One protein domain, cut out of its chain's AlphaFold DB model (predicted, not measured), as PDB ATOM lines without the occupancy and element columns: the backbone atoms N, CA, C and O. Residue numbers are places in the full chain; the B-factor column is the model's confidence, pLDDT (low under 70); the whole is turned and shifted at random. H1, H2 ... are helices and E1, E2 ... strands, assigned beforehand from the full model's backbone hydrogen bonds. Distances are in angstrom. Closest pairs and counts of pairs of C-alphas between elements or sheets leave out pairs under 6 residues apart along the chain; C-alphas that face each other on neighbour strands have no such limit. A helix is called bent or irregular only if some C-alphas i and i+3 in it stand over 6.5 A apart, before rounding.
ATOM      1  N   LEU A 136      54.290 -32.736 -18.918       78.00
ATOM      2  CA  LEU A 136      53.347 -33.178 -17.907       78.00
ATOM      3  C   LEU A 136      52.764 -34.500 -18.383       78.00
ATOM      4  O   LEU A 136      52.288 -34.585 -19.518       78.00
ATOM      5  N   VAL A 137      52.777 -35.506 -17.516       79.44
ATOM      6  CA  VAL A 137      52.175 -36.812 -17.785       79.44
ATOM      7  C   VAL A 137      51.017 -37.012 -16.821       79.44
ATOM      8  O   VAL A 137      51.159 -36.809 -15.613       79.44
ATOM      9  N   SER A 138      49.848 -37.368 -17.355       84.81
ATOM     10  CA  SER A 138      48.665 -37.597 -16.526       84.81
ATOM     11  C   SER A 138      48.853 -38.823 -15.632       84.81
ATOM     12  O   SER A 138      49.501 -39.795 -16.031       84.81
ATOM     13  N   ILE A 139      48.247 -38.811 -14.441       85.25
ATOM     14  CA  ILE A 139      48.269 -39.982 -13.553       85.25
ATOM     15  C   ILE A 139      47.645 -41.208 -14.232       85.25
ATOM     16  O   ILE A 139      48.129 -42.313 -14.036       85.25
ATOM     17  N   GLY A 140      46.634 -41.015 -15.088       83.62
ATOM     18  CA  GLY A 140      46.032 -42.093 -15.870       83.62
ATOM     19  C   GLY A 140      46.983 -42.722 -16.886       83.62
ATOM     20  O   GLY A 140      46.963 -43.936 -17.057       83.62
ATOM     21  N   THR A 141      47.823 -41.919 -17.544       86.50
ATOM     22  CA  THR A 141      48.839 -42.426 -18.478       86.50
ATOM     23  C   THR A 141      49.891 -43.244 -17.737       86.50
ATOM     24  O   THR A 141      50.200 -44.347 -18.169       86.50
ATOM     25  N   LEU A 142      50.391 -42.739 -16.603       87.38
ATOM     26  CA  LEU A 142      51.354 -43.474 -15.777       87.38
ATOM     27  C   LEU A 142      50.753 -44.765 -15.216       87.38
ATOM     28  O   LEU A 142      51.394 -45.807 -15.269       87.38
ATOM     29  N   ASP A 143      49.523 -44.704 -14.703       88.38
ATOM     30  CA  ASP A 143      48.833 -45.887 -14.192       88.38
ATOM     31  C   ASP A 143      48.672 -46.923 -15.305       88.38
ATOM     32  O   ASP A 143      49.111 -48.048 -15.129       88.38
ATOM     33  N   THR A 144      48.151 -46.546 -16.477       89.38
ATOM     34  CA  THR A 144      47.944 -47.485 -17.596       89.38
ATOM     35  C   THR A 144      49.244 -48.141 -18.062       89.38
ATOM     36  O   THR A 144      49.241 -49.331 -18.361       89.38
ATOM     37  N   GLU A 145      50.338 -47.381 -18.122       91.38
ATOM     38  CA  GLU A 145      51.622 -47.877 -18.623       91.38
ATOM     39  C   GLU A 145      52.331 -48.800 -17.623       91.38
ATOM     40  O   GLU A 145      52.906 -49.811 -18.018       91.38
ATOM     41  N   PHE A 146      52.301 -48.470 -16.328       89.25
ATOM     42  CA  PHE A 146      53.187 -49.111 -15.349       89.25
ATOM     43  C   PHE A 146      52.485 -49.982 -14.302       89.25
ATOM     44  O   PHE A 146      53.143 -50.822 -13.690       89.25
ATOM     45  N   VAL A 147      51.188 -49.779 -14.037       90.69
ATOM     46  CA  VAL A 147      50.510 -50.375 -12.868       90.69
ATOM     47  C   VAL A 147      49.161 -51.006 -13.221       90.69
ATOM     48  O   VAL A 147      48.919 -52.166 -12.903       90.69
ATOM     49  N   GLY A 148      48.264 -50.242 -13.840       88.31
ATOM     50  CA  GLY A 148      46.916 -50.644 -14.230       88.31
ATOM     51  C   GLY A 148      45.930 -50.725 -13.063       88.31
ATOM     52  O   GLY A 148      45.030 -51.563 -13.093       88.31
ATOM     53  N   SER A 149      46.079 -49.901 -12.019       87.44
ATOM     54  CA  SER A 149      45.219 -49.983 -10.829       87.44
ATOM     55  C   SER A 149      43.799 -49.466 -11.071       87.44
ATOM     56  O   SER A 149      42.850 -49.960 -10.463       87.44
ATOM     57  N   GLY A 150      43.630 -48.465 -11.942       83.81
ATOM     58  CA  GLY A 150      42.329 -47.939 -12.348       83.81
ATOM     59  C   GLY A 150      41.525 -47.205 -11.263       83.81
ATOM     60  O   GLY A 150      40.353 -46.911 -11.509       83.81
ATOM     61  N   GLY A 151      42.127 -46.908 -10.104       89.06
ATOM     62  CA  GLY A 151      41.467 -46.341  -8.918       89.06
ATOM     63  C   GLY A 151      41.410 -44.806  -8.846       89.06
ATOM     64  O   GLY A 151      41.561 -44.098  -9.841       89.06
ATOM     65  N   SER A 152      41.183 -44.280  -7.638       91.81
ATOM     66  CA  SER A 152      41.256 -42.844  -7.324       91.81
ATOM     67  C   SER A 152      42.690 -42.312  -7.391       91.81
ATOM     68  O   SER A 152      43.648 -43.090  -7.400       91.81
ATOM     69  N   TRP A 153      42.879 -40.983  -7.402       92.62
ATOM     70  CA  TRP A 153      44.237 -40.417  -7.438       92.62
ATOM     71  C   TRP A 153      45.125 -40.907  -6.286       92.62
ATOM     72  O   TRP A 153      46.254 -41.313  -6.575       92.62
ATOM     73  N   PRO A 154      44.658 -40.956  -5.021       94.25
ATOM     74  CA  PRO A 154      45.419 -41.570  -3.936       94.25
ATOM     75  C   PRO A 154      45.810 -43.030  -4.189       94.25
ATOM     76  O   PRO A 154      46.940 -43.425  -3.910       94.25
ATOM     77  N   GLN A 155      44.887 -43.842  -4.713       93.88
ATOM     78  CA  GLN A 155      45.132 -45.264  -4.970       93.88
ATOM     79  C   GLN A 155      46.184 -45.454  -6.066       93.88
ATOM     80  O   GLN A 155      47.186 -46.127  -5.831       93.88
ATOM     81  N   MET A 156      46.002 -44.788  -7.211       93.62
ATOM     82  CA  MET A 156      46.958 -44.822  -8.324       93.62
ATOM     83  C   MET A 156      48.333 -44.298  -7.894       93.62
ATOM     84  O   MET A 156      49.351 -44.908  -8.201       93.62
ATOM     85  N   THR A 157      48.384 -43.207  -7.123       93.62
ATOM     86  CA  THR A 157      49.655 -42.622  -6.661       93.62
ATOM     87  C   THR A 157      50.415 -43.582  -5.757       93.62
ATOM     88  O   THR A 157      51.605 -43.792  -5.968       93.62
ATOM     89  N   ARG A 158      49.751 -44.210  -4.778       95.31
ATOM     90  CA  ARG A 158      50.411 -45.191  -3.900       95.31
ATOM     91  C   ARG A 158      50.924 -46.400  -4.680       95.31
ATOM     92  O   ARG A 158      52.016 -46.875  -4.389       95.31
ATOM     93  N   ALA A 159      50.175 -46.868  -5.677       93.81
ATOM     94  CA  ALA A 159      50.602 -47.983  -6.513       93.81
ATOM     95  C   ALA A 159      51.805 -47.619  -7.408       93.81
ATOM     96  O   ALA A 159      52.751 -48.396  -7.512       93.81
ATOM     97  N   LEU A 160      51.832 -46.404  -7.967       93.31
ATOM     98  CA  LEU A 160      52.975 -45.876  -8.724       93.31
ATOM     99  C   LEU A 160      54.225 -45.672  -7.857       93.31
ATOM    100  O   LEU A 160      55.337 -45.923  -8.319       93.31
ATOM    101  N   VAL A 161      54.055 -45.250  -6.600       94.69
ATOM    102  CA  VAL A 161      55.152 -45.156  -5.622       94.69
ATOM    103  C   VAL A 161      55.693 -46.542  -5.280       94.69
ATOM    104  O   VAL A 161      56.904 -46.738  -5.279       94.69
ATOM    105  N   ALA A 162      54.816 -47.525  -5.053       94.62
ATOM    106  CA  ALA A 162      55.228 -48.906  -4.795       94.62
ATOM    107  C   ALA A 162      56.000 -49.522  -5.977       94.62
ATOM    108  O   ALA A 162      56.906 -50.325  -5.765       94.62
ATOM    109  N   ALA A 163      55.679 -49.112  -7.207       92.50
ATOM    110  CA  ALA A 163      56.393 -49.498  -8.423       92.50
ATOM    111  C   ALA A 163      57.684 -48.686  -8.680       92.50
ATOM    112  O   ALA A 163      58.375 -48.942  -9.663       92.50
ATOM    113  N   GLY A 164      58.016 -47.699  -7.838       91.88
ATOM    114  CA  GLY A 164      59.203 -46.850  -7.996       91.88
ATOM    115  C   GLY A 164      59.135 -45.851  -9.159       91.88
ATOM    116  O   GLY A 164      60.156 -45.273  -9.522       91.88
ATOM    117  N   ILE A 165      57.952 -45.637  -9.745       92.31
ATOM    118  CA  ILE A 165      57.740 -44.721 -10.882       92.31
ATOM    119  C   ILE A 165      57.588 -43.274 -10.411       92.31
ATOM    120  O   ILE A 165      57.958 -42.336 -11.115       92.31
ATOM    121  N   VAL A 166      57.029 -43.087  -9.215       91.00
ATOM    122  CA  VAL A 166      56.787 -41.778  -8.607       91.00
ATOM    123  C   VAL A 166      57.419 -41.740  -7.216       91.00
ATOM    124  O   VAL A 166      57.440 -42.736  -6.499       91.00
ATOM    125  N   GLN A 167      57.938 -40.577  -6.836       90.19
ATOM    126  CA  GLN A 167      58.546 -40.326  -5.531       90.19
ATOM    127  C   GLN A 167      57.516 -40.401  -4.393       90.19
ATOM    128  O   GLN A 167      56.396 -39.908  -4.529       90.19
ATOM    129  N   GLN A 168      57.880 -40.988  -3.249       93.12
ATOM    130  CA  GLN A 168      56.964 -41.176  -2.114       93.12
ATOM    131  C   GLN A 168      56.461 -39.842  -1.535       93.12
ATOM    132  O   GLN A 168      55.335 -39.747  -1.039       93.12
ATOM    133  N   GLU A 169      57.267 -38.792  -1.653       91.75
ATOM    134  CA  GLU A 169      57.029 -37.447  -1.137       91.75
ATOM    135  C   GLU A 169      55.802 -36.772  -1.766       91.75
ATOM    136  O   GLU A 169      55.276 -35.812  -1.205       91.75
ATOM    137  N   VAL A 170      55.298 -37.267  -2.906       88.69
ATOM    138  CA  VAL A 170      54.112 -36.683  -3.554       88.69
ATOM    139  C   VAL A 170      52.794 -37.112  -2.903       88.69
ATOM    140  O   VAL A 170      51.774 -36.457  -3.130       88.69
ATOM    141  N   ILE A 171      52.787 -38.200  -2.119       91.25
ATOM    142  CA  ILE A 171      51.560 -38.787  -1.552       91.25
ATOM    143  C   ILE A 171      50.773 -37.760  -0.723       91.25
ATOM    144  O   ILE A 171      49.591 -37.578  -1.022       91.25
ATOM    145  N   PRO A 172      51.375 -37.030   0.242       91.75
ATOM    146  CA  PRO A 172      50.627 -36.076   1.059       91.75
ATOM    147  C   PRO A 172      49.957 -34.978   0.229       91.75
ATOM    148  O   PRO A 172      48.816 -34.606   0.497       91.75
ATOM    149  N   ALA A 173      50.632 -34.488  -0.815       89.06
ATOM    150  CA  ALA A 173      50.081 -33.462  -1.695       89.06
ATOM    151  C   ALA A 173      48.898 -33.991  -2.522       89.06
ATOM    152  O   ALA A 173      47.902 -33.290  -2.689       89.06
ATOM    153  N   VAL A 174      48.983 -35.224  -3.034       91.12
ATOM    154  CA  VAL A 174      47.870 -35.845  -3.772       91.12
ATOM    155  C   VAL A 174      46.681 -36.121  -2.853       91.12
ATOM    156  O   VAL A 174      45.552 -35.820  -3.236       91.12
ATOM    157  N   ASP A 175      46.925 -36.646  -1.651       93.06
ATOM    158  CA  ASP A 175      45.877 -36.910  -0.662       93.06
ATOM    159  C   ASP A 175      45.157 -35.616  -0.260       93.06
ATOM    160  O   ASP A 175      43.926 -35.566  -0.263       93.06
ATOM    161  N   LEU A 176      45.910 -34.542   0.000       92.19
ATOM    162  CA  LEU A 176      45.345 -33.237   0.333       92.19
ATOM    163  C   LEU A 176      44.469 -32.687  -0.797       92.19
ATOM    164  O   LEU A 176      43.347 -32.257  -0.539       92.19
ATOM    165  N   LEU A 177      44.947 -32.725  -2.046       91.06
ATOM    166  CA  LEU A 177      44.177 -32.247  -3.199       91.06
ATOM    167  C   LEU A 177      42.910 -33.079  -3.435       91.06
ATOM    168  O   LEU A 177      41.870 -32.518  -3.780       91.06
ATOM    169  N   TRP A 178      42.972 -34.395  -3.221       91.94
ATOM    170  CA  TRP A 178      41.811 -35.280  -3.322       91.94
ATOM    171  C   TRP A 178      40.746 -34.956  -2.267       91.94
ATOM    172  O   TRP A 178      39.558 -34.833  -2.582       91.94
ATOM    173  N   VAL A 179      41.166 -34.790  -1.009       93.69
ATOM    174  CA  VAL A 179      40.272 -34.406   0.093       93.69
ATOM    175  C   VAL A 179      39.683 -33.023  -0.158       93.69
ATOM    176  O   VAL A 179      38.470 -32.858  -0.067       93.69
ATOM    177  N   PHE A 180      40.515 -32.052  -0.538       93.00
ATOM    178  CA  PHE A 180      40.074 -30.701  -0.873       93.00
ATOM    179  C   PHE A 180      39.008 -30.714  -1.971       93.00
ATOM    180  O   PHE A 180      37.933 -30.150  -1.787       93.00
ATOM    181  N   GLY A 181      39.265 -31.421  -3.077       91.50
ATOM    182  CA  GLY A 181      38.313 -31.545  -4.174       91.50
ATOM    183  C   GLY A 181      37.001 -32.204  -3.748       91.50
ATOM    184  O   GLY A 181      35.932 -31.725  -4.112       91.50
ATOM    185  N   THR A 182      37.062 -33.239  -2.907       92.62
ATOM    186  CA  THR A 182      35.858 -33.885  -2.358       92.62
ATOM    187  C   THR A 182      35.046 -32.914  -1.495       92.62
ATOM    188  O   THR A 182      33.828 -32.842  -1.640       92.62
ATOM    189  N   LEU A 183      35.705 -32.132  -0.633       93.31
ATOM    190  CA  LEU A 183      35.051 -31.176   0.270       93.31
ATOM    191  C   LEU A 183      34.349 -30.033  -0.469       93.31
ATOM    192  O   LEU A 183      33.293 -29.589  -0.027       93.31
ATOM    193  N   ILE A 184      34.902 -29.578  -1.595       89.00
ATOM    194  CA  ILE A 184      34.280 -28.529  -2.420       89.00
ATOM    195  C   ILE A 184      33.285 -29.086  -3.451       89.00
ATOM    196  O   ILE A 184      32.778 -28.332  -4.278       89.00
ATOM    197  N   GLY A 185      33.021 -30.398  -3.438       88.06
ATOM    198  CA  GLY A 185      32.106 -31.043  -4.380       88.06
ATOM    199  C   GLY A 185      32.634 -31.130  -5.818       88.06
ATOM    200  O   GLY A 185      31.836 -31.181  -6.751       88.06
ATOM    201  N   ASN A 186      33.955 -31.149  -6.023       87.94
ATOM    202  CA  ASN A 186      34.552 -31.367  -7.341       87.94
ATOM    203  C   ASN A 186      34.349 -32.824  -7.783       87.94
ATOM    204  O   ASN A 186      35.093 -33.725  -7.392       87.94
ATOM    205  N   THR A 187      33.347 -33.050  -8.625       81.38
ATOM    206  CA  THR A 187      33.015 -34.374  -9.164       81.38
ATOM    207  C   THR A 187      33.859 -34.773 -10.377       81.38
ATOM    208  O   THR A 187      33.795 -35.924 -10.799       81.38
ATOM    209  N   ASP A 188      34.697 -33.872 -10.901       81.50
ATOM    210  CA  ASP A 188      35.511 -34.077 -12.108       81.50
ATOM    211  C   ASP A 188      36.987 -34.423 -11.798       81.50
ATOM    212  O   ASP A 188      37.926 -34.112 -12.536       81.50
ATOM    213  N   MET A 189      37.234 -35.098 -10.671       81.81
ATOM    214  CA  MET A 189      38.569 -35.577 -10.276       81.81
ATOM    215  C   MET A 189      38.936 -36.904 -10.958       81.81
ATOM    216  O   MET A 189      39.232 -37.911 -10.310       81.81
ATOM    217  N   HIS A 190      38.900 -36.926 -12.290       83.44
ATOM    218  CA  HIS A 190      39.237 -38.104 -13.083       83.44
ATOM    219  C   HIS A 190      40.746 -38.216 -13.370       83.44
ATOM    220  O   HIS A 190      41.543 -37.308 -13.149       83.44
ATOM    221  N   ARG A 191      41.186 -39.364 -13.891       75.94
ATOM    222  CA  ARG A 191      42.612 -39.690 -14.142       75.94
ATOM    223  C   ARG A 191      43.362 -38.720 -15.078       75.94
ATOM    224  O   ARG A 191      44.586 -38.770 -15.138       75.94
ATOM    225  N   GLY A 192      42.643 -37.873 -15.816       68.00
ATOM    226  CA  GLY A 192      43.208 -36.891 -16.747       68.00
ATOM    227  C   GLY A 192      43.368 -35.487 -16.158       68.00
ATOM    228  O   GLY A 192      44.158 -34.706 -16.682       68.00
ATOM    229  N   THR A 193      42.676 -35.159 -15.061       71.88
ATOM    230  CA  THR A 193      42.723 -33.820 -14.445       71.88
ATOM    231  C   THR A 193      43.907 -33.626 -13.493       71.88
ATOM    232  O   THR A 193      44.195 -32.499 -13.094       71.88
ATOM    233  N   ARG A 194      44.677 -34.687 -13.204       76.56
ATOM    234  CA  ARG A 194      45.950 -34.627 -12.466       76.56
ATOM    235  C   ARG A 194      47.120 -35.087 -13.328       76.56
ATOM    236  O   ARG A 194      47.062 -36.141 -13.955       76.56
ATOM    237  N   SER A 195      48.203 -34.311 -13.307       77.38
ATOM    238  CA  SER A 195      49.464 -34.632 -13.983       77.38
ATOM    239  C   SER A 195      50.673 -34.414 -13.075       77.38
ATOM    240  O   SER A 195      50.626 -33.563 -12.181       77.38
ATOM    241  N   PHE A 196      51.746 -35.159 -13.338       74.19
ATOM    242  CA  PHE A 196      53.067 -34.999 -12.731       74.19
ATOM    243  C   PHE A 196      54.052 -34.414 -13.756       74.19
ATOM    244  O   PHE A 196      53.950 -34.751 -14.941       74.19
ATOM    245  N   PRO A 197      54.974 -33.527 -13.345       72.19
ATOM    246  CA  PRO A 197      56.098 -33.148 -14.192       72.19
ATOM    247  C   PRO A 197      57.030 -34.348 -14.400       72.19
ATOM    248  O   PRO A 197      57.173 -35.170 -13.494       72.19
ATOM    249  N   THR A 198      57.634 -34.443 -15.584       59.50
ATOM    250  CA  THR A 198      58.753 -35.368 -15.847       59.50
ATOM    251  C   THR A 198      60.073 -34.792 -15.372       59.50
ATOM    252  O   THR A 198      60.249 -33.568 -15.591       59.50
TER     253      THR A 198
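Overview. This is residues 136 to 198 of the 198 residues of the protein "HipA_C domain-containing protein" of Ideonella dechloratans (UniProt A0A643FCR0). The helices H2 and H3 form a helical hairpin, and the shorter H1 packs on H2 away from H3. From the far end of H3 a long link, residues 184 to 194, folds back to a short pair of strands, E1 and E2, which brings the first and last printed residues near each other. The printed part has 63 residues, with three named helices and two named strands in the order E1, H1, H2, H3, E2; E1 and E2 make a two-stranded antiparallel sheet, and the class is mostly helix. The whole is compact, with a radius of gyration of the C-alphas of 10.9 A, and only just elongated, spanning 31 by 20 by 20 A.

Arrangement. E1, residues 136 to 138, is joined by a tight link to H1, residues 139 to 146. H1 and H2, residues 153 to 162, touch, with the C-alphas of Asp 143 and Met 156 closest at 6.3 A. They run the same way at a shallow tilt of 34 degrees, only just short of steep. H2 and H3, residues 168 to 183, touch as a helical hairpin, with the C-alphas of Val 161 and Gln 168 closest at 5.6 A. They run opposite ways at a shallow tilt of 10 degrees. H1 and H3 are apart. E2, residues 195 to 197, is the antiparallel neighbour of E1, at 148 degrees between their directions; N 137 and O 196 are 2.9 A apart and N 196 and O 137 are 2.9 A apart, both within hydrogen-bond range. The closest C-alphas of H1 and E2 are those of Ile 139 and Ser 195, 5.5 A apart. E1 is apart from H2 and H3, and H2 is apart from E2. In H1 and H2 every O i to N i+4 pair is within hydrogen-bond range; in H3 10 of 12 are.

Along the chain. E1 begins at C-alpha 136, (53.347, -33.178, -17.907). H1 is 10.5 A long and H2 14.1 A. H3, the longest helix, begins at C-alpha 168, (56.964, -41.176, -2.114), and measures 24.2 A. It is irregular, but only just: C-alphas 169 and 172 are 6.9 A apart. E2 ends at C-alpha 197, (56.098, -33.148, -14.192).

Size, cuts and confidence. The two C-alphas farthest apart are those of Gly 164 and Gly 185, at 31.6 A, while those of Leu 136 and Thr 198, the chain's last residue, are 6.2 A apart. The printed part has no cut. The link from H3 to E2, 11 residues, is long; that from H1 to H2 is short and that from H2 to H3 is tight. The mean pLDDT of the printed part is 87.5, and residues 192 and 198 are under 70.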